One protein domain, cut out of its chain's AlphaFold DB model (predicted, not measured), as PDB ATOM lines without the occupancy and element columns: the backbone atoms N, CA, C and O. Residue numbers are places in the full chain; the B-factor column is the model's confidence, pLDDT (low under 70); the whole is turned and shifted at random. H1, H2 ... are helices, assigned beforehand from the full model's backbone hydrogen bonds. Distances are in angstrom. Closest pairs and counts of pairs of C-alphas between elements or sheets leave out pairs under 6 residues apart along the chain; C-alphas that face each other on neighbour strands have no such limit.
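What this domain is: This is residues 2 to 73 of the 137 residues of an uncharacterized protein of Ruminococcus gnavus (UniProt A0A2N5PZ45). Two helices, H2 and H3, pack on each other about at right angles, and the short H1 is set off from them toward one end of the long axis. After H3 a long stretch with no named element, residues 47 to 73, loops out and then runs back past H2 to end toward the same end of the long axis as H1. The printed part has 72 residues with three named helices, H1, H2, H3 in chain order, and no named strand; the class is all helix, though the helices hold 29 of the 72 residues, under half. It is elongated, with spans of 42 by 26 by 18 A, and only just compact, close to loose, with a radius of gyration of the C-alphas of 13.0 A.

Where its parts are: H2, residues 14 to 24, is 15.1 A from first to last C-alpha and begins at C-alpha 14 (47.216, -21.397, 44.326). H3, residues 36 to 46, is 15.2 A long and ends at C-alpha 46 (44.577, -1.667, 50.122). H1, residues 2 to 8, is 10.1 A long and begins at C-alpha 2 (34.627, -33.123, 50.198).

How they stand to each other: H2 and H3 touch, with 7 pairs of C-alphas within 8 A; the closest C-alphas are those of Tyr 24 and Met 40, 5.9 A apart. Their lines stand about perpendicular, at 75 degrees. H1 and H2 are apart, but only just, with the closest C-alphas at 8.1 A. H1 and H3 are apart. In H2 and H3 every O i to N i+4 pair is within hydrogen-bond range; in H1, 2 of 3 are.

The domain as a whole: The C-alphas of Lys 33 and Val 73 are the two farthest apart, 43.6 A. The printed part has no cut. The link from H1 to H2 is tight, with 5 residues, and that from H2 to H3 is long, with 11. The mean pLDDT of the printed part is 81.9; residues 2 to 6 and 28 to 29 are under 70.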
ATOM      1  N   GLU A   2      34.249 -34.091  49.158       57.72
ATOM      2  CA  GLU A   2      34.627 -33.123  50.198       57.72
ATOM      3  C   GLU A   2      36.128 -33.029  50.524       57.72
ATOM      4  O   GLU A   2      36.683 -31.936  50.579       57.72
ATOM      5  N   GLN A   3      36.836 -34.160  50.618       60.22
ATOM      6  CA  GLN A   3      38.280 -34.155  50.899       60.22
ATOM      7  C   GLN A   3      39.125 -33.520  49.774       60.22
ATOM      8  O   GLN A   3      40.237 -33.057  50.023       60.22
ATOM      9  N   ARG A   4      38.621 -33.501  48.529       63.38
ATOM     10  CA  ARG A   4      39.280 -32.830  47.394       63.38
ATOM     11  C   ARG A   4      38.980 -31.333  47.401       63.38
ATOM     12  O   ARG A   4      39.873 -30.533  47.154       63.38
ATOM     13  N   GLU A   5      37.753 -30.963  47.752       65.81
ATOM     14  CA  GLU A   5      37.317 -29.567  47.829       65.81
ATOM     15  C   GLU A   5      38.019 -28.807  48.949       65.81
ATOM     16  O   GLU A   5      38.500 -27.707  48.704       65.81
ATOM     17  N   GLY A   6      38.197 -29.414  50.127       66.12
ATOM     18  CA  GLY A   6      38.948 -28.793  51.225       66.12
ATOM     19  C   GLY A   6      40.423 -28.518  50.895       66.12
ATOM     20  O   GLY A   6      41.036 -27.630  51.480       66.12
ATOM     21  N   ARG A   7      41.010 -29.234  49.923       76.12
ATOM     22  CA  ARG A   7      42.388 -28.972  49.453       76.12
ATOM     23  C   ARG A   7      42.471 -27.768  48.517       76.12
ATOM     24  O   ARG A   7      43.521 -27.127  48.459       76.12
ATOM     25  N   ILE A   8      41.393 -27.493  47.786       80.31
ATOM     26  CA  ILE A   8      41.294 -26.410  46.803       80.31
ATOM     27  C   ILE A   8      40.808 -25.124  47.487       80.31
ATOM     28  O   ILE A   8      41.439 -24.075  47.351       80.31
ATOM     29  N   ASN A   9      39.744 -25.221  48.285       80.50
ATOM     30  CA  ASN A   9      39.125 -24.122  49.022       80.50
ATOM     31  C   ASN A   9      39.865 -23.871  50.338       80.50
ATOM     32  O   ASN A   9      39.371 -24.179  51.421       80.50
ATOM     33  N   ARG A  10      41.079 -23.330  50.231       86.69
ATOM     34  CA  ARG A  10      41.925 -22.974  51.374       86.69
ATOM     35  C   ARG A  10      42.355 -21.515  51.322       86.69
ATOM     36  O   ARG A  10      42.496 -20.940  50.242       86.69
ATOM     37  N   PHE A  11      42.659 -20.957  52.488       89.06
ATOM     38  CA  PHE A  11      43.245 -19.626  52.613       89.06
ATOM     39  C   PHE A  11      44.494 -19.477  51.727       89.06
ATOM     40  O   PHE A  11      45.403 -20.312  51.784       89.06
ATOM     41  N   LYS A  12      44.542 -18.417  50.904       90.62
ATOM     42  CA  LYS A  12      45.648 -18.128  49.970       90.62
ATOM     43  C   LYS A  12      46.014 -19.333  49.088       90.62
ATOM     44  O   LYS A  12      47.198 -19.680  48.955       90.62
ATOM     45  N   CYS A  13      45.010 -20.007  48.522       90.88
ATOM     46  CA  CYS A  13      45.223 -21.127  47.605       90.88
ATOM     47  C   CYS A  13      45.970 -20.693  46.327       90.88
ATOM     48  O   CYS A  13      46.197 -19.506  46.088       90.88
ATOM     49  N   LEU A  14      46.387 -21.665  45.507       90.75
ATOM     50  CA  LEU A  14      47.216 -21.397  44.326       90.75
ATOM     51  C   LEU A  14      46.547 -20.421  43.350       90.75
ATOM     52  O   LEU A  14      47.199 -19.474  42.925       90.75
ATOM     53  N   ALA A  15      45.256 -20.607  43.063       90.62
ATOM     54  CA  ALA A  15      44.511 -19.727  42.163       90.62
ATOM     55  C   ALA A  15      44.526 -18.270  42.653       90.62
ATOM     56  O   ALA A  15      44.800 -17.352  41.887       90.62
ATOM     57  N   ILE A  16      44.328 -18.056  43.957       91.12
ATOM     58  CA  ILE A  16      44.407 -16.724  44.568       91.12
ATOM     59  C   ILE A  16      45.806 -16.129  44.422       91.12
ATOM     60  O   ILE A  16      45.946 -14.978  44.026       91.12
ATOM     61  N   ARG A  17      46.850 -16.914  44.700       91.38
ATOM     62  CA  ARG A  17      48.239 -16.458  44.561       91.38
ATOM     63  C   ARG A  17      48.593 -16.100  43.121       91.38
ATOM     64  O   ARG A  17      49.286 -15.110  42.920       91.38
ATOM     65  N   GLN A  18      48.116 -16.870  42.145       91.25
ATOM     66  CA  GLN A  18      48.317 -16.578  40.724       91.25
ATOM     67  C   GLN A  18      47.636 -15.269  40.332       91.25
ATOM     68  O   GLN A  18      48.294 -14.403  39.777       91.25
ATOM     69  N   ASN A  19      46.377 -15.066  40.721       90.75
ATOM     70  CA  ASN A  19      45.673 -13.815  40.444       90.75
ATOM     71  C   ASN A  19      46.346 -12.589  41.090       90.75
ATOM     72  O   ASN A  19      46.477 -11.541  40.461       90.75
ATOM     73  N   VAL A  20      46.806 -12.725  42.340       90.31
ATOM     74  CA  VAL A  20      47.557 -11.671  43.042       90.31
ATOM     75  C   VAL A  20      48.876 -11.381  42.322       90.31
ATOM     76  O   VAL A  20      49.197 -10.220  42.090       90.31
ATOM     77  N   ALA A  21      49.625 -12.411  41.928       90.19
ATOM     78  CA  ALA A  21      50.883 -12.237  41.207       90.19
ATOM     79  C   ALA A  21      50.678 -11.639  39.805       90.19
ATOM     80  O   ALA A  21      51.461 -10.789  39.391       90.19
ATOM     81  N   ASP A  22      49.614 -12.021  39.098       89.00
ATOM     82  CA  ASP A  22      49.282 -11.473  37.782       89.00
ATOM     83  C   ASP A  22      48.982  -9.973  37.858       89.00
ATOM     84  O   ASP A  22      49.438  -9.211  37.007       89.00
ATOM     85  N   LYS A  23      48.244  -9.543  38.889       87.12
ATOM     86  CA  LYS A  23      47.843  -8.142  39.050       87.12
ATOM     87  C   LYS A  23      48.928  -7.266  39.679       87.12
ATOM     88  O   LYS A  23      49.139  -6.155  39.213       87.12
ATOM     89  N   TYR A  24      49.599  -7.744  40.728       86.50
ATOM     90  CA  TYR A  24      50.531  -6.940  41.534       86.50
ATOM     91  C   TYR A  24      52.001  -7.288  41.296       86.50
ATOM     92  O   TYR A  24      52.868  -6.452  41.512       86.50
ATOM     93  N   GLY A  25      52.310  -8.495  40.817       82.12
ATOM     94  CA  GLY A  25      53.691  -8.923  40.570       82.12
ATOM     95  C   GLY A  25      54.344  -8.252  39.357       82.12
ATOM     96  O   GLY A  25      55.568  -8.220  39.270       82.12
ATOM     97  N   LYS A  26      53.543  -7.709  38.433       74.75
ATOM     98  CA  LYS A  26      53.997  -6.958  37.247       74.75
ATOM     99  C   LYS A  26      53.564  -5.489  37.263       74.75
ATOM    100  O   LYS A  26      53.692  -4.816  36.247       74.75
ATOM    101  N   ALA A  27      52.989  -5.012  38.366       71.44
ATOM    102  CA  ALA A  27      52.496  -3.644  38.447       71.44
ATOM    103  C   ALA A  27      53.667  -2.658  38.558       71.44
ATOM    104  O   ALA A  27      54.476  -2.748  39.486       71.44
ATOM    105  N   ASP A  28      53.724  -1.697  37.638       60.06
ATOM    106  CA  ASP A  28      54.685  -0.599  37.698       60.06
ATOM    107  C   ASP A  28      54.436   0.236  38.966       60.06
ATOM    108  O   ASP A  28      53.344   0.762  39.181       60.06
ATOM    109  N   GLY A  29      55.451   0.339  39.831       65.62
ATOM    110  CA  GLY A  29      55.405   1.138  41.063       65.62
ATOM    111  C   GLY A  29      55.482   0.352  42.377       65.62
ATOM    112  O   GLY A  29      55.634   0.971  43.431       65.62
ATOM    113  N   ILE A  30      55.454  -0.985  42.354       70.31
ATOM    114  CA  ILE A  30      55.664  -1.798  43.563       70.31
ATOM    115  C   ILE A  30      57.139  -2.200  43.659       70.31
ATOM    116  O   ILE A  30      57.630  -3.033  42.902       70.31
ATOM    117  N   THR A  31      57.871  -1.598  44.598       74.44
ATOM    118  CA  THR A  31      59.243  -2.017  44.925       74.44
ATOM    119  C   THR A  31      59.206  -2.988  46.092       74.44
ATOM    120  O   THR A  31      58.999  -2.562  47.230       74.44
ATOM    121  N   PHE A  32      59.443  -4.267  45.815       79.81
ATOM    122  CA  PHE A  32      59.471  -5.292  46.852       79.81
ATOM    123  C   PHE A  32      60.720  -5.150  47.729       79.81
ATOM    124  O   PHE A  32      61.835  -5.146  47.205       79.81
ATOM    125  N   LYS A  33      60.556  -5.020  49.051       79.38
ATOM    126  CA  LYS A  33      61.692  -4.819  49.981       79.38
ATOM    127  C   LYS A  33      61.901  -5.976  50.955       79.38
ATOM    128  O   LYS A  33      63.021  -6.186  51.417       79.38
ATOM    129  N   ARG A  34      60.835  -6.688  51.308       81.38
ATOM    130  CA  ARG A  34      60.811  -7.794  52.268       81.38
ATOM    131  C   ARG A  34      60.168  -9.022  51.625       81.38
ATOM    132  O   ARG A  34      60.709  -9.572  50.670       81.38
ATOM    133  N   ASP A  35      59.048  -9.488  52.174       88.12
ATOM    134  CA  ASP A  35      58.311 -10.631  51.654       88.12
ATOM    135  C   ASP A  35      57.356 -10.172  50.555       88.12
ATOM    136  O   ASP A  35      56.315  -9.566  50.820       88.12
ATOM    137  N   ILE A  36      57.712 -10.536  49.324       88.69
ATOM    138  CA  ILE A  36      56.961 -10.247  48.102       88.69
ATOM    139  C   ILE A  36      55.487 -10.646  48.268       88.69
ATOM    140  O   ILE A  36      54.597  -9.905  47.865       88.69
ATOM    141  N   TRP A  37      55.190 -11.791  48.895       89.44
ATOM    142  CA  TRP A  37      53.802 -12.227  49.061       89.44
ATOM    143  C   TRP A  37      53.034 -11.337  50.022       89.44
ATOM    144  O   TRP A  37      51.907 -10.953  49.717       89.44
ATOM    145  N   THR A  38      53.615 -11.028  51.176       88.62
ATOM    146  CA  THR A  38      52.966 -10.163  52.162       88.62
ATOM    147  C   THR A  38      52.686  -8.788  51.564       88.62
ATOM    148  O   THR A  38      51.544  -8.338  51.617       88.62
ATOM    149  N   GLU A  39      53.655  -8.203  50.864       89.38
ATOM    150  CA  GLU A  39      53.505  -6.898  50.213       89.38
ATOM    151  C   GLU A  39      52.458  -6.916  49.083       89.38
ATOM    152  O   GLU A  39      51.612  -6.025  49.012       89.38
ATOM    153  N   MET A  40      52.424  -7.959  48.243       89.12
ATOM    154  CA  MET A  40      51.389  -8.089  47.206       89.12
ATOM    155  C   MET A  40      49.985  -8.271  47.801       89.12
ATOM    156  O   MET A  40      49.014  -7.718  47.287       89.12
ATOM    157  N   PHE A  41      49.848  -9.043  48.884       89.94
ATOM    158  CA  PHE A  41      48.559  -9.222  49.558       89.94
ATOM    159  C   PHE A  41      48.111  -7.957  50.304       89.94
ATOM    160  O   PHE A  41      46.911  -7.700  50.375       89.94
ATOM    161  N   GLU A  42      49.040  -7.167  50.841       89.25
ATOM    162  CA  GLU A  42      48.754  -5.859  51.434       89.25
ATOM    163  C   GLU A  42      48.304  -4.849  50.379       89.25
ATOM    164  O   GLU A  42      47.282  -4.197  50.578       89.25
ATOM    165  N   ALA A  43      48.980  -4.789  49.226       87.62
ATOM    166  CA  ALA A  43      48.553  -3.970  48.091       87.62
ATOM    167  C   ALA A  43      47.148  -4.368  47.606       87.62
ATOM    168  O   ALA A  43      46.275  -3.518  47.433       87.62
ATOM    169  N   ALA A  44      46.888  -5.675  47.490       87.81
ATOM    170  CA  ALA A  44      45.576  -6.202  47.132       87.81
ATOM    171  C   ALA A  44      44.487  -5.879  48.166       87.81
ATOM    172  O   ALA A  44      43.337  -5.631  47.807       87.81
ATOM    173  N   LYS A  45      44.839  -5.858  49.456       87.50
ATOM    174  CA  LYS A  45      43.934  -5.448  50.535       87.50
ATOM    175  C   LYS A  45      43.691  -3.934  50.533       87.50
ATOM    176  O   LYS A  45      42.583  -3.521  50.848       87.50
ATOM    177  N   ALA A  46      44.689  -3.124  50.185       85.81
ATOM    178  CA  ALA A  46      44.577  -1.667  50.122       85.81
ATOM    179  C   ALA A  46      43.707  -1.187  48.947       85.81
ATOM    180  O   ALA A  46      42.991  -0.202  49.081       85.81
ATOM    181  N   GLU A  47      43.727  -1.898  47.816       83.94
ATOM    182  CA  GLU A  47      42.880  -1.593  46.651       83.94
ATOM    183  C   GLU A  47      41.432  -2.096  46.803       83.94
ATOM    184  O   GLU A  47      40.554  -1.788  45.993       83.94
ATOM    185  N   LYS A  48      41.167  -2.898  47.836       83.00
ATOM    186  CA  LYS A  48      39.838  -3.426  48.117       83.00
ATOM    187  C   LYS A  48      38.857  -2.270  48.351       83.00
ATOM    188  O   LYS A  48      39.049  -1.440  49.235       83.00
ATOM    189  N   GLN A  49      37.761  -2.256  47.597       75.00
ATOM    190  CA  GLN A  49      36.682  -1.285  47.786       75.00
ATOM    191  C   GLN A  49      35.869  -1.609  49.052       75.00
ATOM    192  O   GLN A  49      35.729  -2.774  49.435       75.00
ATOM    193  N   ASN A  50      35.309  -0.580  49.703       73.50
ATOM    194  CA  ASN A  50      34.529  -0.729  50.945       73.50
ATOM    195  C   ASN A  50      33.279  -1.615  50.794       73.50
ATOM    196  O   ASN A  50      32.734  -2.075  51.791       73.50
ATOM    197  N   ASP A  51      32.813  -1.852  49.570       76.19
ATOM    198  CA  ASP A  51      31.665  -2.705  49.261       76.19
ATOM    199  C   ASP A  51      32.032  -4.189  49.060       76.19
ATOM    200  O   ASP A  51      31.146  -5.021  48.856       76.19
ATOM    201  N   GLN A  52      33.318  -4.548  49.129       75.50
ATOM    202  CA  GLN A  52      33.782  -5.922  48.953       75.50
ATOM    203  C   GLN A  52      33.876  -6.678  50.287       75.50
ATOM    204  O   GLN A  52      34.226  -6.128  51.334       75.50
ATOM    205  N   SER A  53      33.624  -7.989  50.252       80.31
ATOM    206  CA  SER A  53      33.760  -8.873  51.422       80.31
ATOM    207  C   SER A  53      35.206  -8.932  51.937       80.31
ATOM    208  O   SER A  53      36.156  -8.847  51.162       80.31
ATOM    209  N   GLU A  54      35.405  -9.108  53.248       82.31
ATOM    210  CA  GLU A  54      36.724  -9.376  53.863       82.31
ATOM    211  C   GLU A  54      37.397 -10.658  53.360       82.31
ATOM    212  O   GLU A  54      38.601 -10.846  53.524       82.31
ATOM    213  N   LEU A  55      36.635 -11.509  52.674       83.19
ATOM    214  CA  LEU A  55      37.157 -12.664  51.957       83.19
ATOM    215  C   LEU A  55      38.069 -12.269  50.781       83.19
ATOM    216  O   LEU A  55      38.912 -13.075  50.381       83.19
ATOM    217  N   VAL A  56      37.945 -11.044  50.255       86.19
ATOM    218  CA  VAL A  56      38.835 -10.493  49.225       86.19
ATOM    219  C   VAL A  56      40.059  -9.853  49.889       86.19
ATOM    220  O   VAL A  56      39.881  -9.034  50.792       86.19
ATOM    221  N   PRO A  57      41.300 -10.170  49.469       87.25
ATOM    222  CA  PRO A  57      41.700 -11.026  48.340       87.25
ATOM    223  C   PRO A  57      42.055 -12.480  48.726       87.25
ATOM    224  O   PRO A  57      42.620 -13.205  47.916       87.25
ATOM    225  N   PHE A  58      41.833 -12.914  49.970       88.75
ATOM    226  CA  PHE A  58      42.464 -14.127  50.521       88.75
ATOM    227  C   PHE A  58      41.788 -15.456  50.165       88.75
ATOM    228  O   PHE A  58      42.463 -16.487  50.082       88.75
ATOM    229  N   TRP A  59      40.470 -15.431  50.006       86.62
ATOM    230  CA  TRP A  59      39.625 -16.580  49.674       86.62
ATOM    231  C   TRP A  59      38.992 -16.436  48.288       86.62
ATOM    232  O   TRP A  59      38.754 -17.434  47.614       86.62
ATOM    233  N   CYS A  60      38.769 -15.202  47.839       84.88
ATOM    234  CA  CYS A  60      38.337 -14.868  46.487       84.88
ATOM    235  C   CYS A  60      39.069 -13.606  46.008       84.88
ATOM    236  O   CYS A  60      39.349 -12.718  46.802       84.88
ATOM    237  N   PHE A  61      39.400 -13.517  44.717       83.06
ATOM    238  CA  PHE A  61      40.132 -12.361  44.177       83.06
ATOM    239  C   PHE A  61      39.207 -11.250  43.638       83.06
ATOM    240  O   PHE A  61      39.640 -10.125  43.419       83.06
ATOM    241  N   GLY A  62      37.915 -11.545  43.455       79.12
ATOM    242  CA  GLY A  62      36.917 -10.614  42.916       79.12
ATOM    243  C   GLY A  62      36.539 -10.908  41.460       79.12
ATOM    244  O   GLY A  62      36.738 -12.016  40.963       79.12
ATOM    245  N   LYS A  63      35.934  -9.921  40.781       70.75
ATOM    246  CA  LYS A  63      35.333 -10.097  39.442       70.75
ATOM    247  C   LYS A  63      36.360 -10.174  38.300       70.75
ATOM    248  O   LYS A  63      36.139 -10.923  37.354       70.75
ATOM    249  N   ASN A  64      37.488  -9.471  38.409       71.75
ATOM    250  CA  ASN A  64      38.509  -9.381  37.355       71.75
ATOM    251  C   ASN A  64      39.691 -10.328  37.626       71.75
ATOM    252  O   ASN A  64      40.819  -9.878  37.803       71.75
ATOM    253  N   GLN A  65      39.422 -11.634  37.714       81.75
ATOM    254  CA  GLN A  65      40.444 -12.662  37.952       81.75
ATOM    255  C   GLN A  65      40.726 -13.481  36.683       81.75
ATOM    256  O   GLN A  65      39.786 -13.877  35.988       81.75
ATOM    257  N   SER A  66      42.008 -13.731  36.393       83.25
ATOM    258  CA  SER A  66      42.478 -14.539  35.258       83.25
ATOM    259  C   SER A  66      42.272 -16.030  35.524       83.25
ATOM    260  O   SER A  66      41.772 -16.762  34.671       83.25
ATOM    261  N   VAL A  67      42.597 -16.471  36.739       87.12
ATOM    262  CA  VAL A  67      42.482 -17.857  37.188       87.12
ATOM    263  C   VAL A  67      41.234 -18.016  38.050       87.12
ATOM    264  O   VAL A  67      41.076 -17.349  39.071       87.12
ATOM    265  N   LYS A  68      40.343 -18.932  37.666       86.38
ATOM    266  CA  LYS A  68      39.110 -19.238  38.403       86.38
ATOM    267  C   LYS A  68      39.170 -20.639  38.998       86.38
ATOM    268  O   LYS A  68      39.766 -21.548  38.429       86.38
ATOM    269  N   ILE A  69      38.536 -20.805  40.155       83.81
ATOM    270  CA  ILE A  69      38.272 -22.125  40.726       83.81
ATOM    271  C   ILE A  69      36.916 -22.569  40.191       83.81
ATOM    272  O   ILE A  69      35.894 -21.981  40.539       83.81
ATOM    273  N   GLU A  70      36.914 -23.592  39.345       83.12
ATOM    274  CA  GLU A  70      35.706 -24.084  38.691       83.12
ATOM    275  C   GLU A  70      35.426 -25.530  39.087       83.12
ATOM    276  O   GLU A  70      36.330 -26.351  39.259       83.12
ATOM    277  N   ARG A  71      34.138 -25.843  39.230       82.69
ATOM    278  CA  ARG A  71      33.655 -27.211  39.378       82.69
ATOM    279  C   ARG A  71      32.893 -27.576  38.118       82.69
ATOM    280  O   ARG A  71      31.788 -27.091  37.903       82.69
ATOM    281  N   LEU A  72      33.471 -28.467  37.327       82.12
ATOM    282  CA  LEU A  72      32.800 -29.055  36.177       82.12
ATOM    283  C   LEU A  72      32.136 -30.362  36.616       82.12
ATOM    284  O   LEU A  72      32.815 -31.290  37.057       82.12
ATOM    285  N   VAL A  73      30.809 -30.413  36.523       78.50
ATOM    286  CA  VAL A  73      30.019 -31.628  36.746       78.50
ATOM    287  C   VAL A  73      29.406 -32.013  35.399       78.50
ATOM    288  O   VAL A  73      28.482 -31.335  34.954       78.50
TER     289      VAL A  73